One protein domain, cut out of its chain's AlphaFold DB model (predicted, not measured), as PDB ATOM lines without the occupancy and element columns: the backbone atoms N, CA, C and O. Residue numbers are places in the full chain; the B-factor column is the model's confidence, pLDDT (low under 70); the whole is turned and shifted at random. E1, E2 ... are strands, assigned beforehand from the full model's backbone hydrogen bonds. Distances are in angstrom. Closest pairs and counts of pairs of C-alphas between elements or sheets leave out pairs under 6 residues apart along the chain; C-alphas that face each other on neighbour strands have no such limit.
ATOM      1  N   SER A   3      39.369  38.852  10.812       73.25
ATOM      2  CA  SER A   3      38.225  39.128  11.670       73.25
ATOM      3  C   SER A   3      37.114  39.622  10.767       73.25
ATOM      4  O   SER A   3      37.308  40.597  10.041       73.25
ATOM      5  N   PHE A   4      35.977  38.943  10.795       74.62
ATOM      6  CA  PHE A   4      34.795  39.340  10.056       74.62
ATOM      7  C   PHE A   4      33.776  39.881  11.051       74.62
ATOM      8  O   PHE A   4      33.336  39.177  11.960       74.62
ATOM      9  N   ASP A   5      33.405  41.147  10.869       65.69
ATOM     10  CA  ASP A   5      32.193  41.666  11.486       65.69
ATOM     11  C   ASP A   5      31.026  40.992  10.775       65.69
ATOM     12  O   ASP A   5      30.763  41.248   9.592       65.69
ATOM     13  N   ALA A   6      30.358  40.075  11.466       62.56
ATOM     14  CA  ALA A   6      29.293  39.337  10.836       62.56
ATOM     15  C   ALA A   6      28.123  40.280  10.537       62.56
ATOM     16  O   ALA A   6      27.504  40.868  11.431       62.56
ATOM     17  N   GLN A   7      27.839  40.462   9.246       59.72
ATOM     18  CA  GLN A   7      26.750  41.323   8.813       59.72
ATOM     19  C   GLN A   7      25.427  40.767   9.349       59.72
ATOM     20  O   GLN A   7      25.202  39.556   9.338       59.72
ATOM     21  N   ASN A   8      24.533  41.656   9.793       59.72
ATOM     22  CA  ASN A   8      23.196  41.290  10.260       59.72
ATOM     23  C   ASN A   8      22.341  40.800   9.078       59.72
ATOM     24  O   ASN A   8      21.538  41.540   8.511       59.72
ATOM     25  N   THR A   9      22.582  39.561   8.664       66.62
ATOM     26  CA  THR A   9      21.980  38.917   7.500       66.62
ATOM     27  C   THR A   9      21.010  37.828   7.945       66.62
ATOM     28  O   THR A   9      21.064  37.302   9.063       66.62
ATOM     29  N   PHE A  10      20.091  37.455   7.054       75.06
ATOM     30  CA  PHE A  10      19.219  36.295   7.259       75.06
ATOM     31  C   PHE A  10      19.932  34.961   6.998       75.06
ATOM     32  O   PHE A  10      19.324  33.918   7.212       75.06
ATOM     33  N   ALA A  11      21.209  34.983   6.607       80.31
ATOM     34  CA  ALA A  11      21.991  33.784   6.355       80.31
ATOM     35  C   ALA A  11      22.171  32.946   7.630       80.31
ATOM     36  O   ALA A  11      22.305  33.484   8.736       80.31
ATOM     37  N   SER A  12      22.137  31.626   7.465       83.75
ATOM     38  CA  SER A  12      22.419  30.634   8.511       83.75
ATOM     39  C   SER A  12      23.748  29.918   8.271       83.75
ATOM     40  O   SER A  12      24.361  29.436   9.225       83.75
ATOM     41  N   ARG A  13      24.207  29.884   7.014       88.19
ATOM     42  CA  ARG A  13      25.355  29.107   6.552       88.19
ATOM     43  C   ARG A  13      26.359  30.001   5.847       88.19
ATOM     44  O   ARG A  13      25.990  30.719   4.918       88.19
ATOM     45  N   CYS A  14      27.603  29.941   6.289       88.88
ATOM     46  CA  CYS A  14      28.705  30.718   5.757       88.88
ATOM     47  C   CYS A  14      29.817  29.785   5.267       88.88
ATOM     48  O   CYS A  14      30.005  28.703   5.822       88.88
ATOM     49  N   THR A  15      30.569  30.198   4.250       91.25
ATOM     50  CA  THR A  15      31.778  29.491   3.800       91.25
ATOM     51  C   THR A  15      32.920  30.469   3.589       91.25
ATOM     52  O   THR A  15      32.709  31.597   3.144       91.25
ATOM     53  N   ILE A  16      34.146  30.028   3.862       90.50
ATOM     54  CA  ILE A  16      35.338  30.809   3.532       90.50
ATOM     55  C   ILE A  16      35.592  30.728   2.027       90.50
ATOM     56  O   ILE A  16      35.673  29.637   1.465       90.50
ATOM     57  N   ALA A  17      35.772  31.876   1.389       90.75
ATOM     58  CA  ALA A  17      36.251  31.983   0.019       90.75
ATOM     59  C   ALA A  17      37.586  32.730  -0.006       90.75
ATOM     60  O   ALA A  17      37.879  33.543   0.875       90.75
ATOM     61  N   PHE A  18      38.413  32.448  -1.010       92.00
ATOM     62  CA  PHE A  18      39.700  33.107  -1.185       92.00
ATOM     63  C   PHE A  18      39.978  33.388  -2.655       92.00
ATOM     64  O   PHE A  18      39.941  32.475  -3.477       92.00
ATOM     65  N   GLU A  19      40.318  34.635  -2.967       91.31
ATOM     66  CA  GLU A  19      40.704  35.038  -4.317       91.31
ATOM     67  C   GLU A  19      42.043  35.774  -4.314       91.31
ATOM     68  O   GLU A  19      42.296  36.645  -3.482       91.31
ATOM     69  N   LEU A  20      42.893  35.464  -5.294       90.06
ATOM     70  CA  LEU A  20      44.086  36.246  -5.611       90.06
ATOM     71  C   LEU A  20      43.977  36.763  -7.037       90.06
ATOM     72  O   LEU A  20      44.229  36.045  -8.002       90.06
ATOM     73  N   ASN A  21      43.673  38.046  -7.169       87.12
ATOM     74  CA  ASN A  21      43.868  38.747  -8.427       87.12
ATOM     75  C   ASN A  21      45.363  38.806  -8.806       87.12
ATOM     76  O   ASN A  21      46.156  39.495  -8.163       87.12
ATOM     77  N   THR A  22      45.733  38.117  -9.886       88.00
ATOM     78  CA  THR A  22      47.097  38.095 -10.438       88.00
ATOM     79  C   THR A  22      47.347  39.162 -11.505       88.00
ATOM     80  O   THR A  22      48.468  39.298 -11.999       88.00
ATOM     81  N   ASN A  23      46.335  39.968 -11.844       85.56
ATOM     82  CA  ASN A  23      46.478  41.062 -12.791       85.56
ATOM     83  C   ASN A  23      47.280  42.220 -12.176       85.56
ATOM     84  O   ASN A  23      46.777  43.015 -11.379       85.56
ATOM     85  N   THR A  24      48.524  42.363 -12.630       79.00
ATOM     86  CA  THR A  24      49.475  43.377 -12.158       79.00
ATOM     87  C   THR A  24      49.055  44.821 -12.456       79.00
ATOM     88  O   THR A  24      49.595  45.742 -11.848       79.00
ATOM     89  N   SER A  25      48.079  45.045 -13.343       82.38
ATOM     90  CA  SER A  25      47.565  46.389 -13.657       82.38
ATOM     91  C   SER A  25      46.546  46.927 -12.645       82.38
ATOM     92  O   SER A  25      46.288  48.128 -12.620       82.38
ATOM     93  N   LEU A  26      45.991  46.062 -11.788       77.56
ATOM     94  CA  LEU A  26      44.875  46.387 -10.888       77.56
ATOM     95  C   LEU A  26      45.317  46.673  -9.442       77.56
ATOM     96  O   LEU A  26      44.524  46.533  -8.517       77.56
ATOM     97  N   TRP A  27      46.582  47.066  -9.236       73.31
ATOM     98  CA  TRP A  27      47.119  47.532  -7.943       73.31
ATOM     99  C   TRP A  27      46.780  46.630  -6.739       73.31
ATOM    100  O   TRP A  27      46.584  47.111  -5.627       73.31
ATOM    101  N   SER A  28      46.745  45.312  -6.951       80.56
ATOM    102  CA  SER A  28      46.484  44.304  -5.913       80.56
ATOM    103  C   SER A  28      47.769  43.511  -5.626       80.56
ATOM    104  O   SER A  28      47.936  42.403  -6.141       80.56
ATOM    105  N   PRO A  29      48.758  44.095  -4.916       85.50
ATOM    106  CA  PRO A  29      50.048  43.449  -4.730       85.50
ATOM    107  C   PRO A  29      49.931  42.243  -3.800       85.50
ATOM    108  O   PRO A  29      49.382  42.324  -2.701       85.50
ATOM    109  N   TRP A  30      50.548  41.146  -4.221       91.06
ATOM    110  CA  TRP A  30      50.740  39.955  -3.413       91.06
ATOM    111  C   TRP A  30      52.149  39.399  -3.622       91.06
ATOM    112  O   TRP A  30      52.834  39.718  -4.598       91.06
ATOM    113  N   LYS A  31      52.610  38.594  -2.671       92.19
ATOM    114  CA  LYS A  31      53.920  37.954  -2.693       92.19
ATOM    115  C   LYS A  31      53.809  36.565  -2.094       92.19
ATOM    116  O   LYS A  31      53.392  36.423  -0.948       92.19
ATOM    117  N   LEU A  32      54.266  35.576  -2.848       94.25
ATOM    118  CA  LEU A  32      54.460  34.206  -2.397       94.25
ATOM    119  C   LEU A  32      55.958  33.905  -2.347       94.25
ATOM    120  O   LEU A  32      56.721  34.361  -3.202       94.25
ATOM    121  N   TRP A  33      56.395  33.183  -1.325       95.62
ATOM    122  CA  TRP A  33      57.786  32.767  -1.163       95.62
ATOM    123  C   TRP A  33      57.857  31.388  -0.507       95.62
ATOM    124  O   TRP A  33      56.916  30.977   0.163       95.62
ATOM    125  N   GLY A  34      58.981  30.692  -0.695       93.94
ATOM    126  CA  GLY A  34      59.197  29.320  -0.226       93.94
ATOM    127  C   GLY A  34      59.217  28.316  -1.381       93.94
ATOM    128  O   GLY A  34      59.382  28.694  -2.542       93.94
ATOM    129  N   VAL A  35      59.052  27.033  -1.058       92.69
ATOM    130  CA  VAL A  35      59.032  25.926  -2.031       92.69
ATOM    131  C   VAL A  35      57.627  25.312  -2.059       92.69
ATOM    132  O   VAL A  35      57.093  25.079  -0.976       92.69
ATOM    133  N   PRO A  36      57.025  25.038  -3.235       91.00
ATOM    134  CA  PRO A  36      55.704  24.408  -3.336       91.00
ATOM    135  C   PRO A  36      55.683  22.971  -2.772       91.00
ATOM    136  O   PRO A  36      56.741  22.343  -2.677       91.00
ATOM    137  N   PRO A  37      54.501  22.426  -2.412       93.88
ATOM    138  CA  PRO A  37      53.164  23.023  -2.573       93.88
ATOM    139  C   PRO A  37      52.847  24.081  -1.502       93.88
ATOM    140  O   PRO A  37      53.317  23.953  -0.375       93.88
ATOM    141  N   PHE A  38      52.083  25.126  -1.820       96.00
ATOM    142  CA  PHE A  38      51.766  26.201  -0.867       96.00
ATOM    143  C   PHE A  38      50.333  26.045  -0.357       96.00
ATOM    144  O   PHE A  38      49.396  26.613  -0.914       96.00
ATOM    145  N   VAL A  39      50.173  25.238   0.691       96.81
ATOM    146  CA  VAL A  39      48.858  24.839   1.210       96.81
ATOM    147  C   VAL A  39      48.646  25.418   2.600       96.81
ATOM    148  O   VAL A  39      49.415  25.139   3.519       96.81
ATOM    149  N   PHE A  40      47.590  26.200   2.767       94.88
ATOM    150  CA  PHE A  40      47.205  26.805   4.033       94.88
ATOM    151  C   PHE A  40      45.943  26.143   4.568       94.88
ATOM    152  O   PHE A  40      44.988  25.952   3.825       94.88
ATOM    153  N   ASN A  41      45.908  25.864   5.865       95.25
ATOM    154  CA  ASN A  41      44.658  25.600   6.563       95.25
ATOM    155  C   ASN A  41      44.136  26.901   7.158       95.25
ATOM    156  O   ASN A  41      44.906  27.730   7.647       95.25
ATOM    157  N   VAL A  42      42.821  27.056   7.130       93.94
ATOM    158  CA  VAL A  42      42.075  28.091   7.824       93.94
ATOM    159  C   VAL A  42      41.288  27.406   8.922       93.94
ATOM    160  O   VAL A  42      40.596  26.417   8.682       93.94
ATOM    161  N   SER A  43      41.399  27.941  10.127       92.69
ATOM    162  CA  SER A  43      40.657  27.461  11.284       92.69
ATOM    163  C   SER A  43      40.008  28.623  12.010       92.69
ATOM    164  O   SER A  43      40.532  29.742  11.988       92.69
ATOM    165  N   HIS A  44      38.903  28.325  12.680       89.25
ATOM    166  CA  HIS A  44      38.303  29.198  13.673       89.25
ATOM    167  C   HIS A  44      39.282  29.433  14.825       89.25
ATOM    168  O   HIS A  44      40.140  28.590  15.110       89.25
ATOM    169  N   ILE A  45      39.191  30.586  15.470       86.50
ATOM    170  CA  ILE A  45      39.877  30.847  16.732       86.50
ATOM    171  C   ILE A  45      38.863  31.390  17.725       86.50
ATOM    172  O   ILE A  45      38.001  32.189  17.356       86.50
ATOM    173  N   ASP A  46      39.003  30.997  18.991       74.75
ATOM    174  CA  ASP A  46      38.199  31.595  20.051       74.75
ATOM    175  C   ASP A  46      38.404  33.120  20.018       74.75
ATOM    176  O   ASP A  46      39.564  33.568  20.057       74.75
ATOM    177  N   PRO A  47      37.317  33.917  19.931       63.78
ATOM    178  CA  PRO A  47      37.394  35.364  19.820       63.78
ATOM    179  C   PRO A  47      37.975  35.930  21.112       63.78
ATOM    180  O   PRO A  47      37.300  36.214  22.097       63.78
ATOM    181  N   THR A  48      39.291  36.051  21.103       65.50
ATOM    182  CA  THR A  48      40.100  36.629  22.173       65.50
ATOM    183  C   THR A  48      40.598  38.004  21.783       65.50
ATOM    184  O   THR A  48      41.140  38.706  22.629       65.50
ATOM    185  N   MET A  49      40.405  38.385  20.516       64.69
ATOM    186  CA  MET A  49      41.019  39.563  19.953       64.69
ATOM    187  C   MET A  49      40.062  40.743  19.915       64.69
ATOM    188  O   MET A  49      39.086  40.764  19.158       64.69
ATOM    189  N   ASN A  50      40.405  41.773  20.669       66.62
ATOM    190  CA  ASN A  50      39.842  43.092  20.513       66.62
ATOM    191  C   ASN A  50      40.533  43.803  19.342       66.62
ATOM    192  O   ASN A  50      41.724  44.125  19.399       66.62
ATOM    193  N   LYS A  51      39.753  44.084  18.291       59.34
ATOM    194  CA  LYS A  51      40.198  44.774  17.069       59.34
ATOM    195  C   LYS A  51      40.878  46.130  17.318       59.34
ATOM    196  O   LYS A  51      41.598  46.605  16.446       59.34
ATOM    197  N   ASP A  52      40.649  46.746  18.480       61.09
ATOM    198  CA  ASP A  52      41.129  48.085  18.818       61.09
ATOM    199  C   ASP A  52      42.355  48.082  19.754       61.09
ATOM    200  O   ASP A  52      43.029  49.109  19.856       61.09
ATOM    201  N   THR A  53      42.662  46.977  20.451       59.62
ATOM    202  CA  THR A  53      43.666  46.992  21.542       59.62
ATOM    203  C   THR A  53      44.735  45.911  21.496       59.62
ATOM    204  O   THR A  53      45.769  46.073  22.149       59.62
ATOM    205  N   ASP A  54      44.539  44.825  20.752       59.69
ATOM    206  CA  ASP A  54      45.408  43.662  20.919       59.69
ATOM    207  C   ASP A  54      46.634  43.699  20.003       59.69
ATOM    208  O   ASP A  54      46.547  43.795  18.779       59.69
ATOM    209  N   THR A  55      47.814  43.594  20.621       56.69
ATOM    210  CA  THR A  55      49.103  43.420  19.940       56.69
ATOM    211  C   THR A  55      49.612  42.011  20.223       56.69
ATOM    212  O   THR A  55      49.712  41.581  21.373       56.69
ATOM    213  N   TRP A  56      49.881  41.246  19.170       57.75
ATOM    214  CA  TRP A  56      50.150  39.816  19.299       57.75
ATOM    215  C   TRP A  56      51.626  39.543  19.568       57.75
ATOM    216  O   TRP A  56      52.469  39.788  18.708       57.75
ATOM    217  N   ASN A  57      51.921  38.961  20.735       59.47
ATOM    218  CA  ASN A  57      53.237  38.391  21.046       59.47
ATOM    219  C   ASN A  57      53.290  36.858  20.867       59.47
ATOM    220  O   ASN A  57      54.383  36.311  20.801       59.47
ATOM    221  N   ASN A  58      52.141  36.163  20.778       63.59
ATOM    222  CA  ASN A  58      52.041  34.698  20.638       63.59
ATOM    223  C   ASN A  58      50.815  34.299  19.810       63.59
ATOM    224  O   ASN A  58      49.758  34.857  20.041       63.59
ATOM    225  N   ARG A  59      50.911  33.304  18.920       72.06
ATOM    226  CA  ARG A  59      49.785  32.800  18.100       72.06
ATOM    227  C   ARG A  59      48.591  32.320  18.966       72.06
ATOM    228  O   ARG A  59      48.842  31.638  19.959       72.06
ATOM    229  N   PRO A  60      47.323  32.604  18.589       73.88
ATOM    230  CA  PRO A  60      46.154  32.112  19.323       73.88
ATOM    231  C   PRO A  60      46.015  30.594  19.250       73.88
ATOM    232  O   PRO A  60      46.524  29.957  18.320       73.88
ATOM    233  N   ALA A  61      45.275  30.032  20.207       80.25
ATOM    234  CA  ALA A  61      44.818  28.654  20.117       80.25
ATOM    235  C   ALA A  61      43.942  28.487  18.868       80.25
ATOM    236  O   ALA A  61      43.085  29.317  18.572       80.25
ATOM    237  N   VAL A  62      44.215  27.428  18.113       84.62
ATOM    238  CA  VAL A  62      43.498  27.102  16.883       84.62
ATOM    239  C   VAL A  62      42.307  26.223  17.252       84.62
ATOM    240  O   VAL A  62      42.502  25.200  17.906       84.62
ATOM    241  N   GLY A  63      41.105  26.644  16.864       86.12
ATOM    242  CA  GLY A  63      39.868  25.884  17.003       86.12
ATOM    243  C   GLY A  63      39.614  24.982  15.795       86.12
ATOM    244  O   GLY A  63      40.543  24.412  15.215       86.12
ATOM    245  N   ASP A  64      38.346  24.862  15.407       90.00
ATOM    246  CA  ASP A  64      37.918  23.957  14.340       90.00
ATOM    247  C   ASP A  64      38.486  24.346  12.969       90.00
ATOM    248  O   ASP A  64      38.664  25.521  12.641       90.00
ATOM    249  N   TRP A  65      38.792  23.343  12.148       93.69
ATOM    250  CA  TRP A  65      39.150  23.540  10.742       93.69
ATOM    251  C   TRP A  65      37.935  24.021   9.942       93.69
ATOM    252  O   TRP A  65      36.834  23.516  10.148       93.69
ATOM    253  N   VAL A  66      38.148  24.972   9.026       93.38
ATOM    254  CA  VAL A  66      37.071  25.555   8.208       93.38
ATOM    255  C   VAL A  66      37.370  25.601   6.714       93.38
ATOM    256  O   VAL A  66      36.440  25.598   5.911       93.38
ATOM    257  N   ALA A  67      38.643  25.667   6.318       95.94
ATOM    258  CA  ALA A  67      39.022  25.597   4.912       95.94
ATOM    259  C   ALA A  67      40.479  25.178   4.710       95.94
ATOM    260  O   ALA A  67      41.327  25.348   5.586       95.94
ATOM    261  N   THR A  68      40.789  24.702   3.511       96.88
ATOM    262  CA  THR A  68      42.143  24.505   2.998       96.88
ATOM    263  C   THR A  68      42.282  25.247   1.676       96.88
ATOM    264  O   THR A  68      41.417  25.156   0.810       96.88
ATOM    265  N   ILE A  69      43.367  26.002   1.529       96.12
ATOM    266  CA  ILE A  69      43.646  26.854   0.375       96.12
ATOM    267  C   ILE A  69      44.987  26.439  -0.214       96.12
ATOM    268  O   ILE A  69      46.000  26.477   0.484       96.12
ATOM    269  N   GLU A  70      45.012  26.106  -1.498       96.81
ATOM    270  CA  GLU A  70      46.241  25.910  -2.262       96.81
ATOM    271  C   GLU A  70      46.481  27.097  -3.195       96.81
ATOM    272  O   GLU A  70      45.596  27.520  -3.943       96.81
ATOM    273  N   VAL A  71      47.699  27.637  -3.155       95.06
ATOM    274  CA  VAL A  71      48.138  28.713  -4.049       95.06
ATOM    275  C   VAL A  71      49.385  28.309  -4.827       95.06
ATOM    276  O   VAL A  71      50.209  27.518  -4.373       95.06
ATOM    277  N   GLY A  72      49.562  28.924  -5.987       94.19
ATOM    278  CA  GLY A  72      50.764  28.877  -6.800       94.19
ATOM    279  C   GLY A  72      51.275  30.277  -7.126       94.19
ATOM    280  O   GLY A  72      50.674  31.296  -6.783       94.19
ATOM    281  N   PHE A  73      52.405  30.342  -7.831       91.00
ATOM    282  CA  PHE A  73      52.942  31.613  -8.341       91.00
ATOM    283  C   PHE A  73      52.067  32.246  -9.437       91.00
ATOM    284  O   PHE A  73      52.278  33.397  -9.811       91.00
ATOM    285  N   ASP A  74      51.084  31.506  -9.931       90.50
ATOM    286  CA  ASP A  74      50.098  31.871 -10.941       90.50
ATOM    287  C   ASP A  74      48.696  32.148 -10.367       90.50
ATOM    288  O   ASP A  74      47.812  32.540 -11.128       90.50
ATOM    289  N   GLY A  75      48.491  32.029  -9.047       90.31
ATOM    290  CA  GLY A  75      47.240  32.404  -8.376       90.31
ATOM    291  C   GLY A  75      46.724  31.357  -7.390       90.31
ATOM    292  O   GLY A  75      47.500  30.621  -6.789       90.31
ATOM    293  N   VAL A  76      45.406  31.313  -7.193       91.94
ATOM    294  CA  VAL A  76      44.738  30.288  -6.372       91.94
ATOM    295  C   VAL A  76      44.524  29.033  -7.214       91.94
ATOM    296  O   VAL A  76      44.020  29.126  -8.332       91.94
ATOM    297  N   HIS A  77      44.908  27.871  -6.688       92.38
ATOM    298  CA  HIS A  77      44.691  26.572  -7.335       92.38
ATOM    299  C   HIS A  77      43.433  25.891  -6.810       92.38
ATOM    300  O   HIS A  77      42.629  25.410  -7.604       92.38
ATOM    301  N   GLU A  78      43.239  25.890  -5.490       93.50
ATOM    302  CA  GLU A  78      42.102  25.231  -4.848       93.50
ATOM    303  C   GLU A  78      41.678  25.961  -3.567       93.50
ATOM    304  O   GLU A  78      42.511  26.479  -2.821       93.50
ATOM    305  N   VAL A  79      40.369  25.972  -3.306       93.62
ATOM    306  CA  VAL A  79      39.776  26.358  -2.021       93.62
ATOM    307  C   VAL A  79      38.750  25.293  -1.652       93.62
ATOM    308  O   VAL A  79      37.716  25.166  -2.307       93.62
ATOM    309  N   ASN A  80      39.043  24.517  -0.614       95.12
ATOM    310  CA  ASN A  80      38.143  23.515  -0.062       95.12
ATOM    311  C   ASN A  80      37.649  23.998   1.299       95.12
ATOM    312  O   ASN A  80      38.422  24.020   2.253       95.12
ATOM    313  N   SER A  81      36.380  24.385   1.378       93.25
ATOM    314  CA  SER A  81      35.791  25.001   2.568       93.25
ATOM    315  C   SER A  81      34.631  24.174   3.102       93.25
ATOM    316  O   SER A  81      33.850  23.611   2.334       93.25
ATOM    317  N   SER A  82      34.490  24.134   4.425       91.38
ATOM    318  CA  SER A  82      33.297  23.616   5.087       91.38
ATOM    319  C   SER A  82      32.278  24.714   5.350       91.38
ATOM    320  O   SER A  82      32.615  25.890   5.496       91.38
ATOM    321  N   ASP A  83      31.033  24.286   5.509       89.50
ATOM    322  CA  ASP A  83      29.976  25.129   6.040       89.50
ATOM    323  C   ASP A  83      30.225  25.435   7.517       89.50
ATOM    324  O   ASP A  83      30.386  24.527   8.337       89.50
ATOM    325  N   VAL A  84      30.215  26.720   7.856       87.50
ATOM    326  CA  VAL A  84      30.279  27.223   9.230       87.50
ATOM    327  C   VAL A  84      29.022  28.036   9.551       87.50
ATOM    328  O   VAL A  84      28.408  28.614   8.646       87.50
ATOM    329  N   PRO A  85      28.586  28.097  10.821       85.69
ATOM    330  CA  PRO A  85      27.481  28.965  11.207       85.69
ATOM    331  C   PRO A  85      27.810  30.431  10.910       85.69
ATOM    332  O   PRO A  85      28.864  30.920  11.303       85.69
ATOM    333  N   CYS A  86      26.887  31.162  10.281       83.81
ATOM    334  CA  CYS A  86      27.008  32.619  10.227       83.81
ATOM    335  C   CYS A  86      26.712  33.194  11.618       83.81
ATOM    336  O   CYS A  86      25.546  33.300  12.016       83.81
ATOM    337  N   VAL A  87      27.754  33.547  12.370       78.81
ATOM    338  CA  VAL A  87      27.627  34.209  13.676       78.81
ATOM    339  C   VAL A  87      26.848  35.521  13.494       78.81
ATOM    340  O   VAL A  87      27.011  36.191  12.485       78.81
ATOM    341  N   LYS A  88      25.940  35.899  14.404       76.25
ATOM    342  CA  LYS A  88      25.151  37.144  14.277       76.25
ATOM    343  C   LYS A  88      25.391  38.052  15.466       76.25
ATOM    344  O   LYS A  88      25.185  37.635  16.599       76.25
ATOM    345  N   GLY A  89      25.741  39.308  15.193       72.25
ATOM    346  CA  GLY A  89      25.930  40.318  16.236       72.25
ATOM    347  C   GLY A  89      27.159  40.089  17.121       72.25
ATOM    348  O   GLY A  89      27.259  40.729  18.163       72.25
ATOM    349  N   ASP A  90      28.066  39.209  16.700       73.38
ATOM    350  CA  ASP A  90      29.356  38.957  17.338       73.38
ATOM    351  C   ASP A  90      30.457  38.922  16.265       73.38
ATOM    352  O   ASP A  90      30.166  38.905  15.062       73.38
ATOM    353  N   VAL A  91      31.713  38.961  16.699       78.06
ATOM    354  CA  VAL A  91      32.886  38.947  15.824       78.06
ATOM    355  C   VAL A  91      33.299  37.510  15.555       78.06
ATOM    356  O   VAL A  91      33.506  36.730  16.482       78.06
ATOM    357  N   ASP A  92      33.484  37.183  14.280       82.62
ATOM    358  CA  ASP A  92      33.934  35.864  13.867       82.62
ATOM    359  C   ASP A  92      35.397  35.914  13.412       82.62
ATOM    360  O   ASP A  92      35.777  36.763  12.596       82.62
ATOM    361  N   GLN A  93      36.251  35.059  13.979       86.06
ATOM    362  CA  GLN A  93      37.703  35.166  13.830       86.06
ATOM    363  C   GLN A  93      38.329  33.873  13.324       86.06
ATOM    364  O   GLN A  93      38.047  32.776  13.796       86.06
ATOM    365  N   TYR A  94      39.252  34.033  12.378       88.19
ATOM    366  CA  TYR A  94      39.905  32.933  11.683       88.19
ATOM    367  C   TYR A  94      41.405  33.154  11.559       88.19
ATOM    368  O   TYR A  94      41.893  34.274  11.381       88.19
ATOM    369  N   ILE A  95      42.169  32.068  11.548       89.56
ATOM    370  CA  ILE A  95      43.603  32.094  11.277       89.56
ATOM    371  C   ILE A  95      43.942  31.181  10.103       89.56
ATOM    372  O   ILE A  95      43.603  30.004  10.113       89.56
ATOM    373  N   ALA A  96      44.647  31.731   9.110       90.81
ATOM    374  CA  ALA A  96      45.313  30.942   8.081       90.81
ATOM    375  C   ALA A  96      46.750  30.634   8.516       90.81
ATOM    376  O   ALA A  96      47.442  31.513   9.041       90.81
ATOM    377  N   TYR A  97      47.189  29.401   8.303       90.69
ATOM    378  CA  TYR A  97      48.516  28.913   8.668       90.69
ATOM    379  C   TYR A  97      48.958  27.793   7.721       90.69
ATOM    380  O   TYR A  97      48.101  27.174   7.095       90.69
ATOM    381  N   PRO A  98      50.269  27.508   7.607       92.81
ATOM    382  CA  PRO A  98      50.750  26.373   6.825       92.81
ATOM    383  C   PRO A  98      50.052  25.072   7.233       92.81
ATOM    384  O   PRO A  98      50.002  24.753   8.421       92.81
ATOM    385  N   ALA A  99      49.516  24.322   6.266       93.94
ATOM    386  CA  ALA A  99      48.890  23.025   6.532       93.94
ATOM    387  C   ALA A  99      49.894  22.009   7.103       93.94
ATOM    388  O   ALA A  99      49.527  21.150   7.900       93.94
ATOM    389  N   ASP A 100      51.166  22.159   6.735       92.06
ATOM    390  CA  ASP A 100      52.305  21.482   7.345       92.06
ATOM    391  C   ASP A 100      53.143  22.509   8.116       92.06
ATOM    392  O   ASP A 100      53.729  23.422   7.529       92.06
ATOM    393  N   VAL A 101      53.173  22.366   9.441       85.56
ATOM    394  CA  VAL A 101      53.838  23.301  10.360       85.56
ATOM    395  C   VAL A 101      55.363  23.259  10.282       85.56
ATOM    396  O   VAL A 101      56.008  24.185  10.768       85.56
ATOM    397  N   GLU A 102      55.946  22.217   9.685       89.50
ATOM    398  CA  GLU A 102      57.398  22.111   9.495       89.50
ATOM    399  C   GLU A 102      57.876  22.861   8.246       89.50
ATOM    400  O   GLU A 102      59.081  23.016   8.028       89.50
ATOM    401  N   ARG A 103      56.948  23.342   7.411       90.12
ATOM    402  CA  ARG A 103      57.275  23.979   6.138       90.12
ATOM    403  C   ARG A 103      57.358  25.488   6.254       90.12
ATOM    404  O   ARG A 103      56.465  26.152   6.771       90.12
ATOM    405  N   ASP A 104      58.430  26.018   5.676       90.56
ATOM    406  CA  ASP A 104      58.728  27.443   5.660       90.56
ATOM    407  C   ASP A 104      58.353  28.054   4.304       90.56
ATOM    408  O   ASP A 104      59.037  27.887   3.289       90.56
ATOM    409  N   PHE A 105      57.199  28.711   4.275       94.25
ATOM    410  CA  PHE A 105      56.700  29.474   3.140       94.25
ATOM    411  C   PHE A 105      55.721  30.534   3.634       94.25
ATOM    412  O   PHE A 105      55.249  30.501   4.772       94.25
ATOM    413  N   GLY A 106      55.369  31.472   2.762       92.06
ATOM    414  CA  GLY A 106      54.402  32.486   3.137       92.06
ATOM    415  C   GLY A 106      53.786  33.203   1.958       92.06
ATOM    416  O   GLY A 106      54.398  33.373   0.905       92.06
ATOM    417  N   LEU A 107      52.559  33.650   2.192       92.88
ATOM    418  CA  LEU A 107      51.776  34.468   1.288       92.88
ATOM    419  C   LEU A 107      51.469  35.793   1.986       92.88
ATOM    420  O   LEU A 107      51.049  35.828   3.141       92.88
ATOM    421  N   THR A 108      51.692  36.896   1.288       91.62
ATOM    422  CA  THR A 108      51.295  38.238   1.719       91.62
ATOM    423  C   THR A 108      50.461  38.857   0.619       91.62
ATOM    424  O   THR A 108      50.830  38.759  -0.546       91.62
ATOM    425  N   TRP A 109      49.364  39.507   0.980       89.69
ATOM    426  CA  TRP A 109      48.492  40.221   0.059       89.69
ATOM    427  C   TRP A 109      47.864  41.424   0.758       89.69
ATOM    428  O   TRP A 109      47.912  41.531   1.985       89.69
ATOM    429  N   TYR A 110      47.265  42.314  -0.026       84.00
ATOM    430  CA  TYR A 110      46.461  43.423   0.479       84.00
ATOM    431  C   TYR A 110      45.000  43.175   0.149       84.00
ATOM    432  O   TYR A 110      44.681  42.895  -0.999       84.00
ATOM    433  N   GLN A 111      44.116  43.279   1.140       80.50
ATOM    434  CA  GLN A 111      42.698  43.041   0.901       80.50
ATOM    435  C   GLN A 111      42.086  44.171   0.063       80.50
ATOM    436  O   GLN A 111      42.155  45.336   0.457       80.50
ATOM    437  N   VAL A 112      41.485  43.825  -1.078       80.75
ATOM    438  CA  VAL A 112      40.781  44.760  -1.969       80.75
ATOM    439  C   VAL A 112      39.444  44.140  -2.384       80.75
ATOM    440  O   VAL A 112      39.360  42.932  -2.602       80.75
ATOM    441  N   LEU A 113      38.388  44.958  -2.436       71.38
ATOM    442  CA  LEU A 113      37.035  44.507  -2.783       71.38
ATOM    443  C   LEU A 113      36.791  44.458  -4.295       71.38
ATOM    444  O   LEU A 113      36.037  43.611  -4.754       71.38
ATOM    445  N   GLU A 114      37.422  45.341  -5.075       76.00
ATOM    446  CA  GLU A 114      37.242  45.381  -6.529       76.00
ATOM    447  C   GLU A 114      38.580  45.562  -7.272       76.00
ATOM    448  O   GLU A 114      39.206  46.620  -7.157       76.00
ATOM    449  N   PRO A 115      39.012  44.560  -8.066       75.31
ATOM    450  CA  PRO A 115      38.512  43.178  -8.048       75.31
ATOM    451  C   PRO A 115      38.773  42.516  -6.686       75.31
ATOM    452  O   PRO A 115      39.660  42.947  -5.946       75.31
ATOM    453  N   TYR A 116      38.023  41.460  -6.372       80.56
ATOM    454  CA  TYR A 116      38.218  40.699  -5.143       80.56
ATOM    455  C   TYR A 116      39.662  40.179  -5.043       80.56
ATOM    456  O   TYR A 116      40.222  39.577  -5.962       80.56
ATOM    457  N   HIS A 117      40.297  40.478  -3.914       85.69
ATOM    458  CA  HIS A 117      41.639  40.024  -3.589       85.69
ATOM    459  C   HIS A 117      41.744  39.829  -2.074       85.69
ATOM    460  O   HIS A 117      41.865  40.797  -1.324       85.69
ATOM    461  N   GLY A 118      41.668  38.588  -1.603       88.94
ATOM    462  CA  GLY A 118      41.785  38.229  -0.194       88.94
ATOM    463  C   GLY A 118      40.808  37.148   0.254       88.94
ATOM    464  O   GLY A 118      40.306  36.381  -0.560       88.94
ATOM    465  N   LEU A 119      40.598  37.064   1.572       88.25
ATOM    466  CA  LEU A 119      39.640  36.145   2.192       88.25
ATOM    467  C   LEU A 119      38.276  36.811   2.348       88.25
ATOM    468  O   LEU A 119      38.191  37.972   2.754       88.25
ATOM    469  N   PHE A 120      37.230  36.037   2.090       87.88
ATOM    470  CA  PHE A 120      35.837  36.452   2.167       87.88
ATOM    471  C   PHE A 120      35.020  35.421   2.938       87.88
ATOM    472  O   PHE A 120      35.405  34.255   3.044       87.88
ATOM    473  N   LEU A 121      33.886  35.878   3.461       86.56
ATOM    474  CA  LEU A 121      32.880  35.030   4.075       86.56
ATOM    475  C   LEU A 121      31.619  35.103   3.210       86.56
ATOM    476  O   LEU A 121      30.910  36.110   3.228       86.56
ATOM    477  N   ASP A 122      31.364  34.046   2.445       87.38
ATOM    478  CA  ASP A 122      30.170  33.937   1.613       87.38
ATOM    479  C   ASP A 122      29.004  33.460   2.468       87.38
ATOM    480  O   ASP A 122      29.087  32.415   3.109       87.38
ATOM    481  N   ALA A 123      27.919  34.232   2.487       86.19
ATOM    482  CA  ALA A 123      26.756  33.984   3.328       86.19
ATOM    483  C   ALA A 123      25.564  33.500   2.488       86.19
ATOM    484  O   ALA A 123      25.154  34.157   1.530       86.19
ATOM    485  N   TYR A 124      24.967  32.376   2.883       84.38
ATOM    486  CA  TYR A 124      23.846  31.746   2.190       84.38
ATOM    487  C   TYR A 124      22.579  31.772   3.047       84.38
ATOM    488  O   TYR A 124      22.590  31.427   4.233       84.38
ATOM    489  N   VAL A 125      21.475  32.169   2.417       82.75
ATOM    490  CA  VAL A 125      20.119  32.072   2.971       82.75
ATOM    491  C   VAL A 125      19.498  30.778   2.446       82.75
ATOM    492  O   VAL A 125      19.647  30.481   1.261       82.75
TER     493      VAL A 125
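What this domain is: This is residues 3 to 125 of the 126 residues of the protein "But2 domain-containing protein" of Lophiostoma macrostomum CBS 122681 (UniProt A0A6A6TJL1). A sheet of five strands, curled like part of a barrel, makes one wall of a loose sandwich, and two separate two-stranded sheets, E2 with E9 and E3 with E8, make the other, only partly face to face with it. From the long loop between E4 and E5, residues 52 to 58 stick out. The printed part has 123 residues and nine named strands, E1 to E9 in chain order, with no named helix; the class is all strand, though under half of the residues, 57 of 123, are in named strands. The large sheet's order is E1, E7, E4, E5, E6, all antiparallel. The whole is compact, with a radius of gyration of the C-alphas of 14.9 A and spans of 38 by 32 by 28 A.

Where its parts are: In the large sheet, E7 holds residues 91 to 98 and is 23.6 A long, E5 residues 65 to 72 and 21.7 A, E4 residues 38 to 44 and 20.0 A, E6 residues 75 to 81 and 17.5 A, and E1 residues 3 to 5 and 6.5 A. E1 begins at C-alpha 3, (38.225, 39.128, 11.670). E2, residues 13 to 19, is 19.7 A long and E9, residues 118 to 124, 19.2 A, ending at C-alpha 124, (23.846, 31.746, 2.190). E3, residues 30 to 34, is 14.0 A long and E8, residues 105 to 109, 13.9 A.

How they stand to each other: The large sheet is strongly twisted, with E1 and E6 as edge strands. E4, E5 and E6 form a meander, each strand the antiparallel neighbour of the one before; E4 and E5 are a hairpin, with N 42 and O 67 2.7 A apart, and so are E5 and E6, with N 68 and O 80 at 2.8 A. E7 pairs back with E4, N 41 to O 97 at 2.8 A, and E4 to E7 form a Greek key, a meander whose first strand neighbours the fourth. E7's pairing is staggered: residues 91 to 93 pair with E1, N 4 to O 92 at 2.8 A. The three sheets form a stack of sheets, face to face in turn. The sheet of E2 and E9, with N 15 and O 122 2.9 A apart, has its best plane at 44 degrees to that of the large sheet; the closest C-alphas of E2 and E6 are Ile 16 and Ser 81, 5.9 A apart. The sheet of E3 and E8, with N 31 and O 108 2.8 A apart, has its strands at 70 degrees to those of the large sheet; the closest C-alphas of E4 and E8 are Phe 38 and Phe 105, 7.1 A apart. The nested pairs E2 with E9, E3 with E8, E4 with E7 and E5 with E6 form a jelly roll, one long hairpin wound over both sheets of a sandwich.

The domain as a whole: The two C-alphas farthest apart are those of Phe 10 and Val 35, at 42.2 A. The printed part has no cut. The link from E4 to E5, residues 45 to 64, is long. The mean pLDDT of the printed part is 83.8; residues 5 to 9 and 47 to 58 are under 70.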